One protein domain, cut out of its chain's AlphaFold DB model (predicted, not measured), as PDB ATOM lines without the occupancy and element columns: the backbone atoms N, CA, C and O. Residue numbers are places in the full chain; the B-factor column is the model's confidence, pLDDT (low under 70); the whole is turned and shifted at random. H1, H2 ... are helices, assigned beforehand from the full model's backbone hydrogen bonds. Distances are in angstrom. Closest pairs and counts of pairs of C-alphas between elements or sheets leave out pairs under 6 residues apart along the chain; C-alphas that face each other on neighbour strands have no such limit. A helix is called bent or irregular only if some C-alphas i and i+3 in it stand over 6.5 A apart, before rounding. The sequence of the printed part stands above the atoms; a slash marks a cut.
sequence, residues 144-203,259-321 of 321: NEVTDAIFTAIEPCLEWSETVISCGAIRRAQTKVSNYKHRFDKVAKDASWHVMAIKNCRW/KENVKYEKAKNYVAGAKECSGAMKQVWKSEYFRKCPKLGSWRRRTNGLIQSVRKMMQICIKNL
ATOM      1  N   ASN A 144     -14.467 -12.439  18.031       62.50
ATOM      2  CA  ASN A 144     -15.876 -12.481  17.797       62.50
ATOM      3  C   ASN A 144     -16.260 -13.879  18.226       62.50
ATOM      4  O   ASN A 144     -16.083 -14.844  17.491       62.50
ATOM      5  N   GLU A 145     -16.751 -13.973  19.460       69.94
ATOM      6  CA  GLU A 145     -17.085 -15.243  20.102       69.94
ATOM      7  C   GLU A 145     -17.971 -16.128  19.213       69.94
ATOM      8  O   GLU A 145     -17.882 -17.351  19.279       69.94
ATOM      9  N   VAL A 146     -18.792 -15.528  18.340       74.31
ATOM     10  CA  VAL A 146     -19.635 -16.245  17.378       74.31
ATOM     11  C   VAL A 146     -18.807 -16.874  16.264       74.31
ATOM     12  O   VAL A 146     -18.968 -18.067  15.995       74.31
ATOM     13  N   THR A 147     -17.955 -16.089  15.594       72.81
ATOM     14  CA  THR A 147     -17.114 -16.591  14.498       72.81
ATOM     15  C   THR A 147     -16.046 -17.536  15.027       72.81
ATOM     16  O   THR A 147     -15.859 -18.610  14.462       72.81
ATOM     17  N   ASP A 148     -15.427 -17.204  16.158       76.12
ATOM     18  CA  ASP A 148     -14.432 -18.040  16.820       76.12
ATOM     19  C   ASP A 148     -15.045 -19.389  17.190       76.12
ATOM     20  O   ASP A 148     -14.466 -20.430  16.887       76.12
ATOM     21  N   ALA A 149     -16.258 -19.409  17.759       84.06
ATOM     22  CA  ALA A 149     -16.927 -20.657  18.108       84.06
ATOM     23  C   ALA A 149     -17.163 -21.558  16.886       84.06
ATOM     24  O   ALA A 149     -16.866 -22.750  16.945       84.06
ATOM     25  N   ILE A 150     -17.694 -21.024  15.779       86.19
ATOM     26  CA  ILE A 150     -18.014 -21.847  14.602       86.19
ATOM     27  C   ILE A 150     -16.774 -22.267  13.811       86.19
ATOM     28  O   ILE A 150     -16.729 -23.413  13.362       86.19
ATOM     29  N   PHE A 151     -15.764 -21.403  13.673       85.19
ATOM     30  CA  PHE A 151     -14.527 -21.757  12.974       85.19
ATOM     31  C   PHE A 151     -13.642 -22.698  13.806       85.19
ATOM     32  O   PHE A 151     -13.091 -23.644  13.255       85.19
ATOM     33  N   THR A 152     -13.625 -22.567  15.136       85.94
ATOM     34  CA  THR A 152     -12.991 -23.573  16.013       85.94
ATOM     35  C   THR A 152     -13.716 -24.918  15.921       85.94
ATOM     36  O   THR A 152     -13.103 -25.978  15.934       85.94
ATOM     37  N   ALA A 153     -15.048 -24.921  15.808       92.19
ATOM     38  CA  ALA A 153     -15.791 -26.179  15.754       92.19
ATOM     39  C   ALA A 153     -15.742 -26.897  14.403       92.19
ATOM     40  O   ALA A 153     -15.956 -28.111  14.368       92.19
ATOM     41  N   ILE A 154     -15.502 -26.171  13.307       92.12
ATOM     42  CA  ILE A 154     -15.367 -26.770  11.974       92.12
ATOM     43  C   ILE A 154     -13.959 -27.327  11.737       92.12
ATOM     44  O   ILE A 154     -13.814 -28.253  10.942       92.12
ATOM     45  N   GLU A 155     -12.944 -26.827  12.442       90.06
ATOM     46  CA  GLU A 155     -11.538 -27.216  12.279       90.06
ATOM     47  C   GLU A 155     -11.311 -28.740  12.360       90.06
ATOM     48  O   GLU A 155     -10.800 -29.299  11.382       90.06
ATOM     49  N   PRO A 156     -11.833 -29.480  13.366       93.56
ATOM     50  CA  PRO A 156     -11.701 -30.936  13.389       93.56
ATOM     51  C   PRO A 156     -12.341 -31.630  12.180       93.56
ATOM     52  O   PRO A 156     -11.935 -32.724  11.801       93.56
ATOM     53  N   CYS A 157     -13.359 -31.028  11.554       92.44
ATOM     54  CA  CYS A 157     -13.959 -31.560  10.330       92.44
ATOM     55  C   CYS A 157     -13.058 -31.356   9.112       92.44
ATOM     56  O   CYS A 157     -12.978 -32.251   8.268       92.44
ATOM     57  N   LEU A 158     -12.384 -30.207   9.017       90.44
ATOM     58  CA  LEU A 158     -11.448 -29.906   7.935       90.44
ATOM     59  C   LEU A 158     -10.256 -30.864   7.984       90.44
ATOM     60  O   LEU A 158      -9.991 -31.543   6.988       90.44
ATOM     61  N   GLU A 159      -9.623 -30.993   9.149       91.56
ATOM     62  CA  GLU A 159      -8.475 -31.880   9.371       91.56
ATOM     63  C   GLU A 159      -8.833 -33.351   9.152       91.56
ATOM     64  O   GLU A 159      -8.153 -34.078   8.418       91.56
ATOM     65  N   TRP A 160      -9.946 -33.801   9.740       93.75
ATOM     66  CA  TRP A 160     -10.417 -35.171   9.567       93.75
ATOM     67  C   TRP A 160     -10.740 -35.475   8.101       93.75
ATOM     68  O   TRP A 160     -10.355 -36.532   7.594       93.75
ATOM     69  N   SER A 161     -11.410 -34.553   7.400       90.19
ATOM     70  CA  SER A 161     -11.752 -34.743   5.989       90.19
ATOM     71  C   SER A 161     -10.512 -34.850   5.109       90.19
ATOM     72  O   SER A 161     -10.443 -35.743   4.269       90.19
ATOM     73  N   GLU A 162      -9.499 -34.021   5.345       89.81
ATOM     74  CA  GLU A 162      -8.224 -34.101   4.640       89.81
ATOM     75  C   GLU A 162      -7.517 -35.427   4.899       89.81
ATOM     76  O   GLU A 162      -7.092 -36.095   3.957       89.81
ATOM     77  N   THR A 163      -7.454 -35.834   6.165       89.50
ATOM     78  CA  THR A 163      -6.760 -37.046   6.605       89.50
ATOM     79  C   THR A 163      -7.399 -38.311   6.026       89.50
ATOM     80  O   THR A 163      -6.698 -39.235   5.603       89.50
ATOM     81  N   VAL A 164      -8.734 -38.356   5.963       87.31
ATOM     82  CA  VAL A 164      -9.480 -39.463   5.351       87.31
ATOM     83  C   VAL A 164      -9.341 -39.443   3.833       87.31
ATOM     84  O   VAL A 164      -8.959 -40.446   3.241       87.31
ATOM     85  N   ILE A 165      -9.620 -38.317   3.181       84.00
ATOM     86  CA  ILE A 165      -9.642 -38.246   1.712       84.00
ATOM     87  C   ILE A 165      -8.236 -38.473   1.128       84.00
ATOM     88  O   ILE A 165      -8.086 -39.052   0.050       84.00
ATOM     89  N   SER A 166      -7.193 -38.097   1.868       85.12
ATOM     90  CA  SER A 166      -5.797 -38.284   1.468       85.12
ATOM     91  C   SER A 166      -5.253 -39.692   1.732       85.12
ATOM     92  O   SER A 166      -4.094 -39.945   1.414       85.12
ATOM     93  N   CYS A 167      -6.055 -40.637   2.248       82.25
ATOM     94  CA  CYS A 167      -5.590 -41.978   2.635       82.25
ATOM     95  C   CYS A 167      -4.982 -42.809   1.487       82.25
ATOM     96  O   CYS A 167      -4.328 -43.816   1.748       82.25
ATOM     97  N   GLY A 168      -5.202 -42.410   0.227       69.81
ATOM     98  CA  GLY A 168      -4.622 -43.038  -0.965       69.81
ATOM     99  C   GLY A 168      -5.415 -44.222  -1.521       69.81
ATOM    100  O   GLY A 168      -5.181 -44.608  -2.663       69.81
ATOM    101  N   ALA A 169      -6.402 -44.736  -0.776       72.69
ATOM    102  CA  ALA A 169      -7.289 -45.812  -1.230       72.69
ATOM    103  C   ALA A 169      -8.181 -45.393  -2.415       72.69
ATOM    104  O   ALA A 169      -8.615 -46.234  -3.194       72.69
ATOM    105  N   ILE A 170      -8.432 -44.086  -2.580       69.25
ATOM    106  CA  ILE A 170      -9.227 -43.533  -3.682       69.25
ATOM    107  C   ILE A 170      -8.462 -42.368  -4.324       69.25
ATOM    108  O   ILE A 170      -8.592 -41.216  -3.913       69.25
ATOM    109  N   ARG A 171      -7.673 -42.644  -5.372       69.44
ATOM    110  CA  ARG A 171      -6.856 -41.618  -6.061       69.44
ATOM    111  C   ARG A 171      -7.679 -40.425  -6.572       69.44
ATOM    112  O   ARG A 171      -7.252 -39.286  -6.434       69.44
ATOM    113  N   ARG A 172      -8.887 -40.663  -7.104       65.31
ATOM    114  CA  ARG A 172      -9.808 -39.595  -7.557       65.31
ATOM    115  C   ARG A 172     -10.374 -38.749  -6.405       65.31
ATOM    116  O   ARG A 172     -10.778 -37.612  -6.635       65.31
ATOM    117  N   ALA A 173     -10.408 -39.266  -5.175       64.81
ATOM    118  CA  ALA A 173     -10.882 -38.501  -4.022       64.81
ATOM    119  C   ALA A 173      -9.839 -37.471  -3.568       64.81
ATOM    120  O   ALA A 173     -10.208 -36.365  -3.184       64.81
ATOM    121  N   GLN A 174      -8.542 -37.773  -3.705       68.56
ATOM    122  CA  GLN A 174      -7.449 -36.862  -3.332       68.56
ATOM    123  C   GLN A 174      -7.534 -35.511  -4.059       68.56
ATOM    124  O   GLN A 174      -7.306 -34.465  -3.461       68.56
ATOM    125  N   THR A 175      -7.974 -35.498  -5.321       69.31
ATOM    126  CA  THR A 175      -8.168 -34.253  -6.089       69.31
ATOM    127  C   THR A 175      -9.376 -33.429  -5.629       69.31
ATOM    128  O   THR A 175      -9.620 -32.347  -6.151       69.31
ATOM    129  N   LYS A 176     -10.181 -33.949  -4.696       70.62
ATOM    130  CA  LYS A 176     -11.415 -33.327  -4.195       70.62
ATOM    131  C   LYS A 176     -11.301 -32.861  -2.738       70.62
ATOM    132  O   LYS A 176     -12.281 -32.329  -2.222       70.62
ATOM    133  N   VAL A 177     -10.139 -33.004  -2.084       74.50
ATOM    134  CA  VAL A 177      -9.908 -32.539  -0.697       74.50
ATOM    135  C   VAL A 177     -10.300 -31.067  -0.537       74.50
ATOM    136  O   VAL A 177     -11.076 -30.727   0.357       74.50
ATOM    137  N   SER A 178      -9.839 -30.206  -1.450       66.75
ATOM    138  CA  SER A 178     -10.154 -28.770  -1.461       66.75
ATOM    139  C   SER A 178     -11.658 -28.498  -1.558       66.75
ATOM    140  O   SER A 178     -12.162 -27.608  -0.879       66.75
ATOM    141  N   ASN A 179     -12.400 -29.306  -2.322       72.75
ATOM    142  CA  ASN A 179     -13.851 -29.171  -2.446       72.75
ATOM    143  C   ASN A 179     -14.572 -29.505  -1.134       72.75
ATOM    144  O   ASN A 179     -15.523 -28.818  -0.771       72.75
ATOM    145  N   TYR A 180     -14.145 -30.547  -0.411       79.69
ATOM    146  CA  TYR A 180     -14.753 -30.898   0.878       79.69
ATOM    147  C   TYR A 180     -14.443 -29.858   1.955       79.69
ATOM    148  O   TYR A 180     -15.371 -29.433   2.645       79.69
ATOM    149  N   LYS A 181     -13.190 -29.387   2.032       79.94
ATOM    150  CA  LYS A 181     -12.800 -28.273   2.910       79.94
ATOM    151  C   LYS A 181     -13.642 -27.028   2.634       79.94
ATOM    152  O   LYS A 181     -14.356 -26.559   3.515       79.94
ATOM    153  N   HIS A 182     -13.695 -26.601   1.370       76.44
ATOM    154  CA  HIS A 182     -14.498 -25.455   0.947       76.44
ATOM    155  C   HIS A 182     -15.980 -25.594   1.328       76.44
ATOM    156  O   HIS A 182     -16.611 -24.628   1.750       76.44
ATOM    157  N   ARG A 183     -16.571 -26.789   1.200       78.06
ATOM    158  CA  ARG A 183     -17.982 -27.012   1.557       78.06
ATOM    159  C   ARG A 183     -18.229 -26.925   3.062       78.06
ATOM    160  O   ARG A 183     -19.272 -26.397   3.447       78.06
ATOM    161  N   PHE A 184     -17.312 -27.416   3.894       84.81
ATOM    162  CA  PHE A 184     -17.387 -27.226   5.344       84.81
ATOM    163  C   PHE A 184     -17.261 -25.739   5.708       84.81
ATOM    164  O   PHE A 184     -18.141 -25.211   6.394       84.81
ATOM    165  N   ASP A 185     -16.272 -25.044   5.145       78.00
ATOM    166  CA  ASP A 185     -16.073 -23.604   5.346       78.00
ATOM    167  C   ASP A 185     -17.279 -22.784   4.900       78.00
ATOM    168  O   ASP A 185     -17.689 -21.849   5.582       78.00
ATOM    169  N   LYS A 186     -17.908 -23.148   3.781       76.88
ATOM    170  CA  LYS A 186     -19.099 -22.460   3.277       76.88
ATOM    171  C   LYS A 186     -20.272 -22.561   4.250       76.88
ATOM    172  O   LYS A 186     -21.025 -21.601   4.383       76.88
ATOM    173  N   VAL A 187     -20.438 -23.690   4.946       82.81
ATOM    174  CA  VAL A 187     -21.476 -23.816   5.984       82.81
ATOM    175  C   VAL A 187     -21.155 -22.926   7.184       82.81
ATOM    176  O   VAL A 187     -22.067 -22.263   7.677       82.81
ATOM    177  N   ALA A 188     -19.894 -22.884   7.625       81.00
ATOM    178  CA  ALA A 188     -19.454 -22.019   8.718       81.00
ATOM    179  C   ALA A 188     -19.627 -20.530   8.366       81.00
ATOM    180  O   ALA A 188     -20.268 -19.798   9.116       81.00
ATOM    181  N   LYS A 189     -19.165 -20.108   7.184       75.31
ATOM    182  CA  LYS A 189     -19.299 -18.740   6.658       75.31
ATOM    183  C   LYS A 189     -20.764 -18.317   6.507       75.31
ATOM    184  O   LYS A 189     -21.124 -17.237   6.961       75.31
ATOM    185  N   ASP A 190     -21.625 -19.173   5.949       74.56
ATOM    186  CA  ASP A 190     -23.070 -18.902   5.835       74.56
ATOM    187  C   ASP A 190     -23.729 -18.758   7.217       74.56
ATOM    188  O   ASP A 190     -24.521 -17.842   7.436       74.56
ATOM    189  N   ALA A 191     -23.380 -19.624   8.175       80.56
ATOM    190  CA  ALA A 191     -23.892 -19.531   9.541       80.56
ATOM    191  C   ALA A 191     -23.437 -18.236  10.236       80.56
ATOM    192  O   ALA A 191     -24.272 -17.529  10.805       80.56
ATOM    193  N   SER A 192     -22.147 -17.896  10.143       77.88
ATOM    194  CA  SER A 192     -21.582 -16.642  10.656       77.88
ATOM    195  C   SER A 192     -22.281 -15.428  10.061       77.88
ATOM    196  O   SER A 192     -22.761 -14.576  10.803       77.88
ATOM    197  N   TRP A 193     -22.423 -15.377   8.735       66.38
ATOM    198  CA  TRP A 193     -23.074 -14.269   8.040       66.38
ATOM    199  C   TRP A 193     -24.528 -14.081   8.494       66.38
ATOM    200  O   TRP A 193     -24.961 -12.971   8.802       66.38
ATOM    201  N   HIS A 194     -25.280 -15.173   8.640       67.00
ATOM    202  CA  HIS A 194     -26.665 -15.106   9.101       67.00
ATOM    203  C   HIS A 194     -26.826 -14.618  10.546       67.00
ATOM    204  O   HIS A 194     -27.817 -13.944  10.849       67.00
ATOM    205  N   VAL A 195     -25.888 -14.960  11.432       69.44
ATOM    206  CA  VAL A 195     -25.913 -14.519  12.833       69.44
ATOM    207  C   VAL A 195     -25.411 -13.079  12.970       69.44
ATOM    208  O   VAL A 195     -26.045 -12.288  13.670       69.44
ATOM    209  N   MET A 196     -24.324 -12.731  12.278       62.41
ATOM    210  CA  MET A 196     -23.618 -11.454  12.420       62.41
ATOM    211  C   MET A 196     -24.221 -10.330  11.571       62.41
ATOM    212  O   MET A 196     -24.519  -9.263  12.103       62.41
ATOM    213  N   ALA A 197     -24.435 -10.564  10.272       53.53
ATOM    214  CA  ALA A 197     -24.774  -9.506   9.320       53.53
ATOM    215  C   ALA A 197     -26.279  -9.211   9.276       53.53
ATOM    216  O   ALA A 197     -26.694  -8.056   9.255       53.53
ATOM    217  N   ILE A 198     -27.130 -10.244   9.318       53.78
ATOM    218  CA  ILE A 198     -28.575 -10.035   9.119       53.78
ATOM    219  C   ILE A 198     -29.342  -9.858  10.442       53.78
ATOM    220  O   ILE A 198     -30.503  -9.464  10.432       53.78
ATOM    221  N   LYS A 199     -28.758 -10.185  11.607       52.06
ATOM    222  CA  LYS A 199     -29.478 -10.269  12.906       52.06
ATOM    223  C   LYS A 199     -30.809 -11.065  12.833       52.06
ATOM    224  O   LYS A 199     -31.623 -11.007  13.756       52.06
ATOM    225  N   ASN A 200     -31.014 -11.871  11.781       51.06
ATOM    226  CA  ASN A 200     -32.252 -12.602  11.459       51.06
ATOM    227  C   ASN A 200     -32.437 -13.880  12.286       51.06
ATOM    228  O   ASN A 200     -33.409 -14.614  12.112       51.06
ATOM    229  N   CYS A 201     -31.529 -14.147  13.223       57.72
ATOM    230  CA  CYS A 201     -31.793 -15.091  14.297       57.72
ATOM    231  C   CYS A 201     -32.647 -14.456  15.428       57.72
ATOM    232  O   CYS A 201     -32.909 -15.116  16.438       57.72
ATOM    233  N   ARG A 202     -33.136 -13.206  15.267       52.56
ATOM    234  CA  ARG A 202     -34.284 -12.667  16.021       52.56
ATOM    235  C   ARG A 202     -35.604 -13.161  15.422       52.56
ATOM    236  O   ARG A 202     -35.852 -13.042  14.230       52.56
ATOM    237  N   TRP A 203     -36.450 -13.708  16.293       40.12
ATOM    238  CA  TRP A 203     -37.815 -14.141  15.990       40.12
ATOM    239  C   TRP A 203     -38.664 -13.004  15.399       40.12
ATOM    240  O   TRP A 203     -38.566 -11.882  15.899       40.12
ATOM    241  N   LYS A 259      -2.804 -57.474  12.144       43.12
ATOM    242  CA  LYS A 259      -1.688 -57.022  11.283       43.12
ATOM    243  C   LYS A 259      -1.391 -55.537  11.577       43.12
ATOM    244  O   LYS A 259      -2.186 -54.674  11.237       43.12
ATOM    245  N   GLU A 260      -0.248 -55.307  12.232       52.28
ATOM    246  CA  GLU A 260       0.419 -54.030  12.569       52.28
ATOM    247  C   GLU A 260      -0.369 -53.010  13.415       52.28
ATOM    248  O   GLU A 260      -1.362 -52.433  12.979       52.28
ATOM    249  N   ASN A 261       0.163 -52.680  14.604       61.47
ATOM    250  CA  ASN A 261      -0.312 -51.593  15.480       61.47
ATOM    251  C   ASN A 261      -0.592 -50.278  14.722       61.47
ATOM    252  O   ASN A 261      -1.456 -49.506  15.118       61.47
ATOM    253  N   VAL A 262       0.099 -50.041  13.603       62.66
ATOM    254  CA  VAL A 262      -0.060 -48.857  12.751       62.66
ATOM    255  C   VAL A 262      -1.425 -48.806  12.057       62.66
ATOM    256  O   VAL A 262      -2.046 -47.745  12.030       62.66
ATOM    257  N   LYS A 263      -1.929 -49.927  11.522       67.50
ATOM    258  CA  LYS A 263      -3.236 -49.966  10.839       67.50
ATOM    259  C   LYS A 263      -4.370 -49.733  11.827       67.50
ATOM    260  O   LYS A 263      -5.275 -48.944  11.565       67.50
ATOM    261  N   TYR A 264      -4.261 -50.369  12.991       67.56
ATOM    262  CA  TYR A 264      -5.196 -50.197  14.092       67.56
ATOM    263  C   TYR A 264      -5.231 -48.748  14.602       67.56
ATOM    264  O   TYR A 264      -6.304 -48.147  14.663       67.56
ATOM    265  N   GLU A 265      -4.073 -48.146  14.892       73.44
ATOM    266  CA  GLU A 265      -4.015 -46.752  15.354       73.44
ATOM    267  C   GLU A 265      -4.484 -45.768  14.272       73.44
ATOM    268  O   GLU A 265      -5.185 -44.805  14.574       73.44
ATOM    269  N   LYS A 266      -4.204 -46.031  12.989       79.06
ATOM    270  CA  LYS A 266      -4.696 -45.198  11.882       79.06
ATOM    271  C   LYS A 266      -6.221 -45.271  11.737       79.06
ATOM    272  O   LYS A 266      -6.865 -44.231  11.602       79.06
ATOM    273  N   ALA A 267      -6.813 -46.462  11.843       79.50
ATOM    274  CA  ALA A 267      -8.267 -46.632  11.864       79.50
ATOM    275  C   ALA A 267      -8.907 -45.941  13.080       79.50
ATOM    276  O   ALA A 267      -9.903 -45.228  12.947       79.50
ATOM    277  N   LYS A 268      -8.300 -46.090  14.259       81.19
ATOM    278  CA  LYS A 268      -8.732 -45.440  15.500       81.19
ATOM    279  C   LYS A 268      -8.682 -43.915  15.399       81.19
ATOM    280  O   LYS A 268      -9.643 -43.263  15.800       81.19
ATOM    281  N   ASN A 269      -7.636 -43.349  14.797       84.50
ATOM    282  CA  ASN A 269      -7.516 -41.909  14.558       84.50
ATOM    283  C   ASN A 269      -8.598 -41.392  13.601       84.50
ATOM    284  O   ASN A 269      -9.206 -40.356  13.864       84.50
ATOM    285  N   TYR A 270      -8.910 -42.136  12.536       85.50
ATOM    286  CA  TYR A 270     -10.014 -41.779  11.643       85.50
ATOM    287  C   TYR A 270     -11.364 -41.730  12.370       85.50
ATOM    288  O   TYR A 270     -12.137 -40.787  12.185       85.50
ATOM    289  N   VAL A 271     -11.641 -42.721  13.220       84.81
ATOM    290  CA  VAL A 271     -12.874 -42.776  14.018       84.81
ATOM    291  C   VAL A 271     -12.908 -41.659  15.066       84.81
ATOM    292  O   VAL A 271     -13.956 -41.036  15.261       84.81
ATOM    293  N   ALA A 272     -11.775 -41.373  15.711       83.31
ATOM    294  CA  ALA A 272     -11.641 -40.283  16.671       83.31
ATOM    295  C   ALA A 272     -11.946 -38.924  16.024       83.31
ATOM    296  O   ALA A 272     -12.828 -38.219  16.516       83.31
ATOM    297  N   GLY A 273     -11.345 -38.618  14.868       85.56
ATOM    298  CA  GLY A 273     -11.611 -37.378  14.128       85.56
ATOM    299  C   GLY A 273     -13.077 -37.243  13.697       85.56
ATOM    300  O   GLY A 273     -13.691 -36.188  13.851       85.56
ATOM    301  N   ALA A 274     -13.712 -38.341  13.268       89.38
ATOM    302  CA  ALA A 274     -15.138 -38.337  12.931       89.38
ATOM    303  C   ALA A 274     -16.031 -38.005  14.142       89.38
ATOM    304  O   ALA A 274     -17.079 -37.355  13.998       89.38
ATOM    305  N   LYS A 275     -15.656 -38.496  15.332       87.69
ATOM    306  CA  LYS A 275     -16.356 -38.236  16.596       87.69
ATOM    307  C   LYS A 275     -16.143 -36.795  17.049       87.69
ATOM    308  O   LYS A 275     -17.112 -36.162  17.462       87.69
ATOM    309  N   GLU A 276     -14.923 -36.290  16.932       92.81
ATOM    310  CA  GLU A 276     -14.553 -34.924  17.290       92.81
ATOM    311  C   GLU A 276     -15.285 -33.899  16.424       92.81
ATOM    312  O   GLU A 276     -16.060 -33.109  16.959       92.81
ATOM    313  N   CYS A 277     -15.190 -34.017  15.096       94.19
ATOM    314  CA  CYS A 277     -15.935 -33.188  14.145       94.19
ATOM    315  C   CYS A 277     -17.448 -33.185  14.438       94.19
ATOM    316  O   CYS A 277     -18.084 -32.137  14.568       94.19
ATOM    317  N   SER A 278     -18.049 -34.368  14.615       92.38
ATOM    318  CA  SER A 278     -19.486 -34.460  14.924       92.38
ATOM    319  C   SER A 278     -19.834 -33.835  16.276       92.38
ATOM    320  O   SER A 278     -20.902 -33.236  16.430       92.38
ATOM    321  N   GLY A 279     -18.962 -34.009  17.270       89.88
ATOM    322  CA  GLY A 279     -19.117 -33.477  18.616       89.88
ATOM    323  C   GLY A 279     -19.054 -31.955  18.635       89.88
ATOM    324  O   GLY A 279     -19.990 -31.326  19.132       89.88
ATOM    325  N   ALA A 280     -18.008 -31.383  18.041       94.50
ATOM    326  CA  ALA A 280     -17.768 -29.947  17.960       94.50
ATOM    327  C   ALA A 280     -18.927 -29.227  17.254       94.50
ATOM    328  O   ALA A 280     -19.564 -28.342  17.833       94.50
ATOM    329  N   MET A 281     -19.325 -29.704  16.071       94.31
ATOM    330  CA  MET A 281     -20.450 -29.120  15.334       94.31
ATOM    331  C   MET A 281     -21.768 -29.231  16.108       94.31
ATOM    332  O   MET A 281     -22.550 -28.282  16.170       94.31
ATOM    333  N   LYS A 282     -22.028 -30.368  16.769       93.81
ATOM    334  CA  LYS A 282     -23.222 -30.535  17.611       93.81
ATOM    335  C   LYS A 282     -23.239 -29.556  18.787       93.81
ATOM    336  O   LYS A 282     -24.327 -29.125  19.169       93.81
ATOM    337  N   GLN A 283     -22.085 -29.235  19.373       92.75
ATOM    338  CA  GLN A 283     -21.981 -28.257  20.456       92.75
ATOM    339  C   GLN A 283     -22.246 -26.839  19.948       92.75
ATOM    340  O   GLN A 283     -23.106 -26.154  20.505       92.75
ATOM    341  N   VAL A 284     -21.630 -26.432  18.838       92.38
ATOM    342  CA  VAL A 284     -21.862 -25.094  18.274       92.38
ATOM    343  C   VAL A 284     -23.307 -24.885  17.854       92.38
ATOM    344  O   VAL A 284     -23.913 -23.873  18.201       92.38
ATOM    345  N   TRP A 285     -23.937 -25.885  17.242       92.44
ATOM    346  CA  TRP A 285     -25.361 -25.837  16.904       92.44
ATOM    347  C   TRP A 285     -26.314 -25.823  18.103       92.44
ATOM    348  O   TRP A 285     -27.523 -25.654  17.909       92.44
ATOM    349  N   LYS A 286     -25.816 -26.056  19.320       91.38
ATOM    350  CA  LYS A 286     -26.568 -25.914  20.575       91.38
ATOM    351  C   LYS A 286     -26.286 -24.594  21.289       91.38
ATOM    352  O   LYS A 286     -27.062 -24.249  22.180       91.38
ATOM    353  N   SER A 287     -25.223 -23.883  20.917       88.12
ATOM    354  CA  SER A 287     -24.881 -22.591  21.510       88.12
ATOM    355  C   SER A 287     -26.010 -21.578  21.325       88.12
ATOM    356  O   SER A 287     -26.863 -21.698  20.436       88.12
ATOM    357  N   GLU A 288     -26.036 -20.568  22.187       84.25
ATOM    358  CA  GLU A 288     -27.092 -19.566  22.160       84.25
ATOM    359  C   GLU A 288     -27.129 -18.729  20.883       84.25
ATOM    360  O   GLU A 288     -28.221 -18.316  20.482       84.25
ATOM    361  N   TYR A 289     -25.984 -18.584  20.215       78.88
ATOM    362  CA  TYR A 289     -25.835 -17.850  18.965       78.88
ATOM    363  C   TYR A 289     -26.618 -18.509  17.818       78.88
ATOM    364  O   TYR A 289     -27.371 -17.846  17.107       78.88
ATOM    365  N   PHE A 290     -26.514 -19.837  17.675       84.19
ATOM    366  CA  PHE A 290     -27.090 -20.558  16.530       84.19
ATOM    367  C   PHE A 290     -28.424 -21.252  16.843       84.19
ATOM    368  O   PHE A 290     -29.250 -21.420  15.942       84.19
ATOM    369  N   ARG A 291     -28.689 -21.640  18.104       85.12
ATOM    370  CA  ARG A 291     -29.842 -22.498  18.468       85.12
ATOM    371  C   ARG A 291     -31.216 -21.906  18.134       85.12
ATOM    372  O   ARG A 291     -32.184 -22.652  18.025       85.12
ATOM    373  N   LYS A 292     -31.315 -20.577  18.035       78.19
ATOM    374  CA  LYS A 292     -32.568 -19.852  17.763       78.19
ATOM    375  C   LYS A 292     -32.755 -19.504  16.285       78.19
ATOM    376  O   LYS A 292     -33.785 -18.936  15.937       78.19
ATOM    377  N   CYS A 293     -31.787 -19.821  15.425       76.00
ATOM    378  CA  CYS A 293     -31.832 -19.370  14.045       76.00
ATOM    379  C   CYS A 293     -32.740 -20.256  13.167       76.00
ATOM    380  O   CYS A 293     -32.571 -21.479  13.178       76.00
ATOM    381  N   PRO A 294     -33.645 -19.689  12.342       77.62
ATOM    382  CA  PRO A 294     -34.524 -20.472  11.462       77.62
ATOM    383  C   PRO A 294     -33.773 -21.389  10.483       77.62
ATOM    384  O   PRO A 294     -34.222 -22.496  10.187       77.62
ATOM    385  N   LYS A 295     -32.588 -20.966  10.016       79.69
ATOM    386  CA  LYS A 295     -31.739 -21.743   9.099       79.69
ATOM    387  C   LYS A 295     -30.935 -22.869   9.763       79.69
ATOM    388  O   LYS A 295     -30.327 -23.666   9.047       79.69
ATOM    389  N   LEU A 296     -30.990 -23.019  11.090       83.62
ATOM    390  CA  LEU A 296     -30.245 -24.051  11.824       83.62
ATOM    391  C   LEU A 296     -30.485 -25.468  11.280       83.62
ATOM    392  O   LEU A 296     -29.555 -26.271  11.200       83.62
ATOM    393  N   GLY A 297     -31.723 -25.778  10.882       79.25
ATOM    394  CA  GLY A 297     -32.058 -27.068  10.275       79.25
ATOM    395  C   GLY A 297     -31.299 -27.322   8.970       79.25
ATOM    396  O   GLY A 297     -30.796 -28.425   8.758       79.25
ATOM    397  N   SER A 298     -31.145 -26.297   8.127       82.00
ATOM    398  CA  SER A 298     -30.363 -26.385   6.889       82.00
ATOM    399  C   SER A 298     -28.877 -26.605   7.185       82.00
ATOM    400  O   SER A 298     -28.280 -27.551   6.674       82.00
ATOM    401  N   TRP A 299     -28.292 -25.819   8.095       86.31
ATOM    402  CA  TRP A 299     -26.878 -25.943   8.476       86.31
ATOM    403  C   TRP A 299     -26.539 -27.320   9.038       86.31
ATOM    404  O   TRP A 299     -25.563 -27.939   8.610       86.31
ATOM    405  N   ARG A 300     -27.390 -27.849   9.925       88.12
ATOM    406  CA  ARG A 300     -27.250 -29.209  10.462       88.12
ATOM    407  C   ARG A 300     -27.320 -30.264   9.368       88.12
ATOM    408  O   ARG A 300     -26.478 -31.155   9.359       88.12
ATOM    409  N   ARG A 301     -28.284 -30.171   8.444       84.12
ATOM    410  CA  ARG A 301     -28.403 -31.128   7.329       84.12
ATOM    411  C   ARG A 301     -27.171 -31.104   6.431       84.12
ATOM    412  O   ARG A 301     -26.609 -32.164   6.182       84.12
ATOM    413  N   ARG A 302     -26.703 -29.919   6.020       84.50
ATOM    414  CA  ARG A 302     -25.501 -29.779   5.177       84.50
ATOM    415  C   ARG A 302     -24.253 -30.318   5.879       84.50
ATOM    416  O   ARG A 302     -23.540 -31.130   5.301       84.50
ATOM    417  N   THR A 303     -24.043 -29.953   7.145       86.94
ATOM    418  CA  THR A 303     -22.909 -30.449   7.947       86.94
ATOM    419  C   THR A 303     -22.961 -31.970   8.106       86.94
ATOM    420  O   THR A 303     -21.983 -32.658   7.831       86.94
ATOM    421  N   ASN A 304     -24.114 -32.523   8.499       84.94
ATOM    422  CA  ASN A 304     -24.271 -33.965   8.701       84.94
ATOM    423  C   ASN A 304     -24.134 -34.748   7.390       84.94
ATOM    424  O   ASN A 304     -23.547 -35.826   7.400       84.94
ATOM    425  N   GLY A 305     -24.632 -34.214   6.272       81.56
ATOM    426  CA  GLY A 305     -24.461 -34.812   4.946       81.56
ATOM    427  C   GLY A 305     -22.990 -34.884   4.529       81.56
ATOM    428  O   GLY A 305     -22.530 -35.926   4.059       81.56
ATOM    429  N   LEU A 306     -22.218 -33.820   4.781       86.00
ATOM    430  CA  LEU A 306     -20.768 -33.819   4.559       86.00
ATOM    431  C   LEU A 306     -20.062 -34.848   5.453       86.00
ATOM    432  O   LEU A 306     -19.296 -35.664   4.947       86.00
ATOM    433  N   ILE A 307     -20.380 -34.885   6.752       86.75
ATOM    434  CA  ILE A 307     -19.819 -35.871   7.690       86.75
ATOM    435  C   ILE A 307     -20.132 -37.303   7.240       86.75
ATOM    436  O   ILE A 307     -19.251 -38.156   7.230       86.75
ATOM    437  N   GLN A 308     -21.370 -37.595   6.842       85.44
ATOM    438  CA  GLN A 308     -21.736 -38.925   6.346       85.44
ATOM    439  C   GLN A 308     -20.969 -39.297   5.073       85.44
ATOM    440  O   GLN A 308     -20.527 -40.436   4.938       85.44
ATOM    441  N   SER A 309     -20.757 -38.339   4.172       82.00
ATOM    442  CA  SER A 309     -19.977 -38.556   2.950       82.00
ATOM    443  C   SER A 309     -18.524 -38.911   3.265       82.00
ATOM    444  O   SER A 309     -17.995 -39.888   2.740       82.00
ATOM    445  N   VAL A 310     -17.892 -38.166   4.176       85.38
ATOM    446  CA  VAL A 310     -16.516 -38.447   4.607       85.38
ATOM    447  C   VAL A 310     -16.438 -39.772   5.371       85.38
ATOM    448  O   VAL A 310     -15.493 -40.525   5.164       85.38
ATOM    449  N   ARG A 311     -17.455 -40.148   6.160       85.06
ATOM    450  CA  ARG A 311     -17.519 -41.471   6.816       85.06
ATOM    451  C   ARG A 311     -17.543 -42.639   5.831       85.06
ATOM    452  O   ARG A 311     -16.914 -43.653   6.107       85.06
ATOM    453  N   LYS A 312     -18.231 -42.509   4.695       81.88
ATOM    454  CA  LYS A 312     -18.214 -43.548   3.651       81.88
ATOM    455  C   LYS A 312     -16.810 -43.717   3.070       81.88
ATOM    456  O   LYS A 312     -16.308 -44.833   2.995       81.88
ATOM    457  N   MET A 313     -16.132 -42.610   2.759       82.75
ATOM    458  CA  MET A 313     -14.730 -42.644   2.316       82.75
ATOM    459  C   MET A 313     -13.807 -43.223   3.393       82.75
ATOM    460  O   MET A 313     -12.941 -44.036   3.094       82.75
ATOM    461  N   MET A 314     -14.041 -42.878   4.659       84.31
ATOM    462  CA  MET A 314     -13.314 -43.412   5.807       84.31
ATOM    463  C   MET A 314     -13.433 -44.934   5.906       84.31
ATOM    464  O   MET A 314     -12.427 -45.599   6.121       84.31
ATOM    465  N   GLN A 315     -14.629 -45.496   5.722       79.56
ATOM    466  CA  GLN A 315     -14.825 -46.949   5.716       79.56
ATOM    467  C   GLN A 315     -14.025 -47.618   4.595       79.56
ATOM    468  O   GLN A 315     -13.388 -48.641   4.831       79.56
ATOM    469  N   ILE A 316     -13.995 -47.016   3.402       78.12
ATOM    470  CA  ILE A 316     -13.172 -47.505   2.287       78.12
ATOM    471  C   ILE A 316     -11.685 -47.435   2.654       78.12
ATOM    472  O   ILE A 316     -10.964 -48.408   2.450       78.12
ATOM    473  N   CYS A 317     -11.227 -46.328   3.241       79.12
ATOM    474  CA  CYS A 317      -9.846 -46.191   3.698       79.12
ATOM    475  C   CYS A 317      -9.482 -47.260   4.730       79.12
ATOM    476  O   CYS A 317      -8.464 -47.913   4.554       79.12
ATOM    477  N   ILE A 318     -10.314 -47.472   5.759       78.50
ATOM    478  CA  ILE A 318     -10.089 -48.473   6.818       78.50
ATOM    479  C   ILE A 318      -9.992 -49.885   6.232       78.50
ATOM    480  O   ILE A 318      -9.089 -50.627   6.605       78.50
ATOM    481  N   LYS A 319     -10.869 -50.242   5.285       75.19
ATOM    482  CA  LYS A 319     -10.834 -51.547   4.603       75.19
ATOM    483  C   LYS A 319      -9.553 -51.772   3.789       75.19
ATOM    484  O   LYS A 319      -9.164 -52.916   3.588       75.19
ATOM    485  N   ASN A 320      -8.913 -50.698   3.323       70.12
ATOM    486  CA  ASN A 320      -7.700 -50.738   2.498       70.12
ATOM    487  C   ASN A 320      -6.411 -50.415   3.282       70.12
ATOM    488  O   ASN A 320      -5.370 -50.199   2.658       70.12
ATOM    489  N   LEU A 321      -6.469 -50.334   4.620       70.62
ATOM    490  CA  LEU A 321      -5.297 -50.072   5.466       70.62
ATOM    491  C   LEU A 321      -4.304 -51.225   5.483       70.62
ATOM    492  O   LEU A 321      -4.691 -52.415   5.442       70.62
TER     493      LEU A 321
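What this domain is: This is residues 144 to 203 and 259 to 321 of the 321 residues of the protein "C-type lectin domain-containing protein" of Oikopleura dioica (UniProt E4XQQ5). This is a rod-shaped bundle of four helices lying roughly lengthwise: H4 and H5 make a long helical hairpin, and H3 and the bent helix H1 pack along it, with H1 between H3 and H4. The very short H2 sits in the turn that leads from H1 back into H3. The printed part has 123 residues with five named helices, H1 to H5 in chain order, and no named strand; its class is all helix. It is compact, with a radius of gyration of the C-alphas of 15.8 A and spans of 55 by 26 by 22 A.

How they stand to each other: Look first at H4, residues 261 to 284, and H5, residues 296 to 319, a helical hairpin. They touch, closest at the C-alphas of Ala 267 and Ile 318, 5.7 A apart, and run opposite ways at a shallow tilt of 2 degrees. Next find H1, residues 145 to 165, assigned as one helix by its hydrogen bonds but bent: C-alphas 153 and 156 are 6.7 A apart. Its arms, H1a, residues 145 to 153, and H1b, residues 156 to 165, stand at a shallow tilt of 26 degrees. H1b touches residues 270 to 280 of H4 alone, closest at the C-alphas of Cys 157 and Cys 277, 4.6 A; the tilt of 38 degrees, opposite ways, is only just steep. H1b also touches residues 307 to 317 of H5 alone, closest at the C-alphas of Val 164 and Met 314, 5.5 A; they run the same way at 36 degrees, only just steep. H3, residues 177 to 196, touches H1b with residues 177 to 184 alone, closest at the C-alphas of Leu 158 and Lys 181, 5.5 A, opposite ways at a shallow tilt of 18 degrees. H3 and H4 are apart. H2, residues 171 to 174, is close to H1b but not clearly touching it: the closest C-alphas, of Ile 165 and Gln 174, are 5.7 A apart. In H1a, H1b, H3, H4 and H5 every O i to N i+4 pair is within hydrogen-bond range; H2 is too short for one.

Where its parts are: Find C-alpha 145 at (-17.085, -15.243, 20.102), where H1a begins. H3 measures 28.4 A from first to last C-alpha and H4 34.3 A. H5 runs 34.4 A from C-alpha 296 at (-30.245, -24.051, 11.824) to C-alpha 319 at (-10.834, -51.547, 4.603).

The domain as a whole: Residues 204 to 258 are not printed; across this cut C-alphas 203 and 259, the two farthest apart, are 56.3 A from each other. The link H4 to H5 is long. Look for pLDDT under 70 at, among others, residues 193 to 203 and 259 to 264.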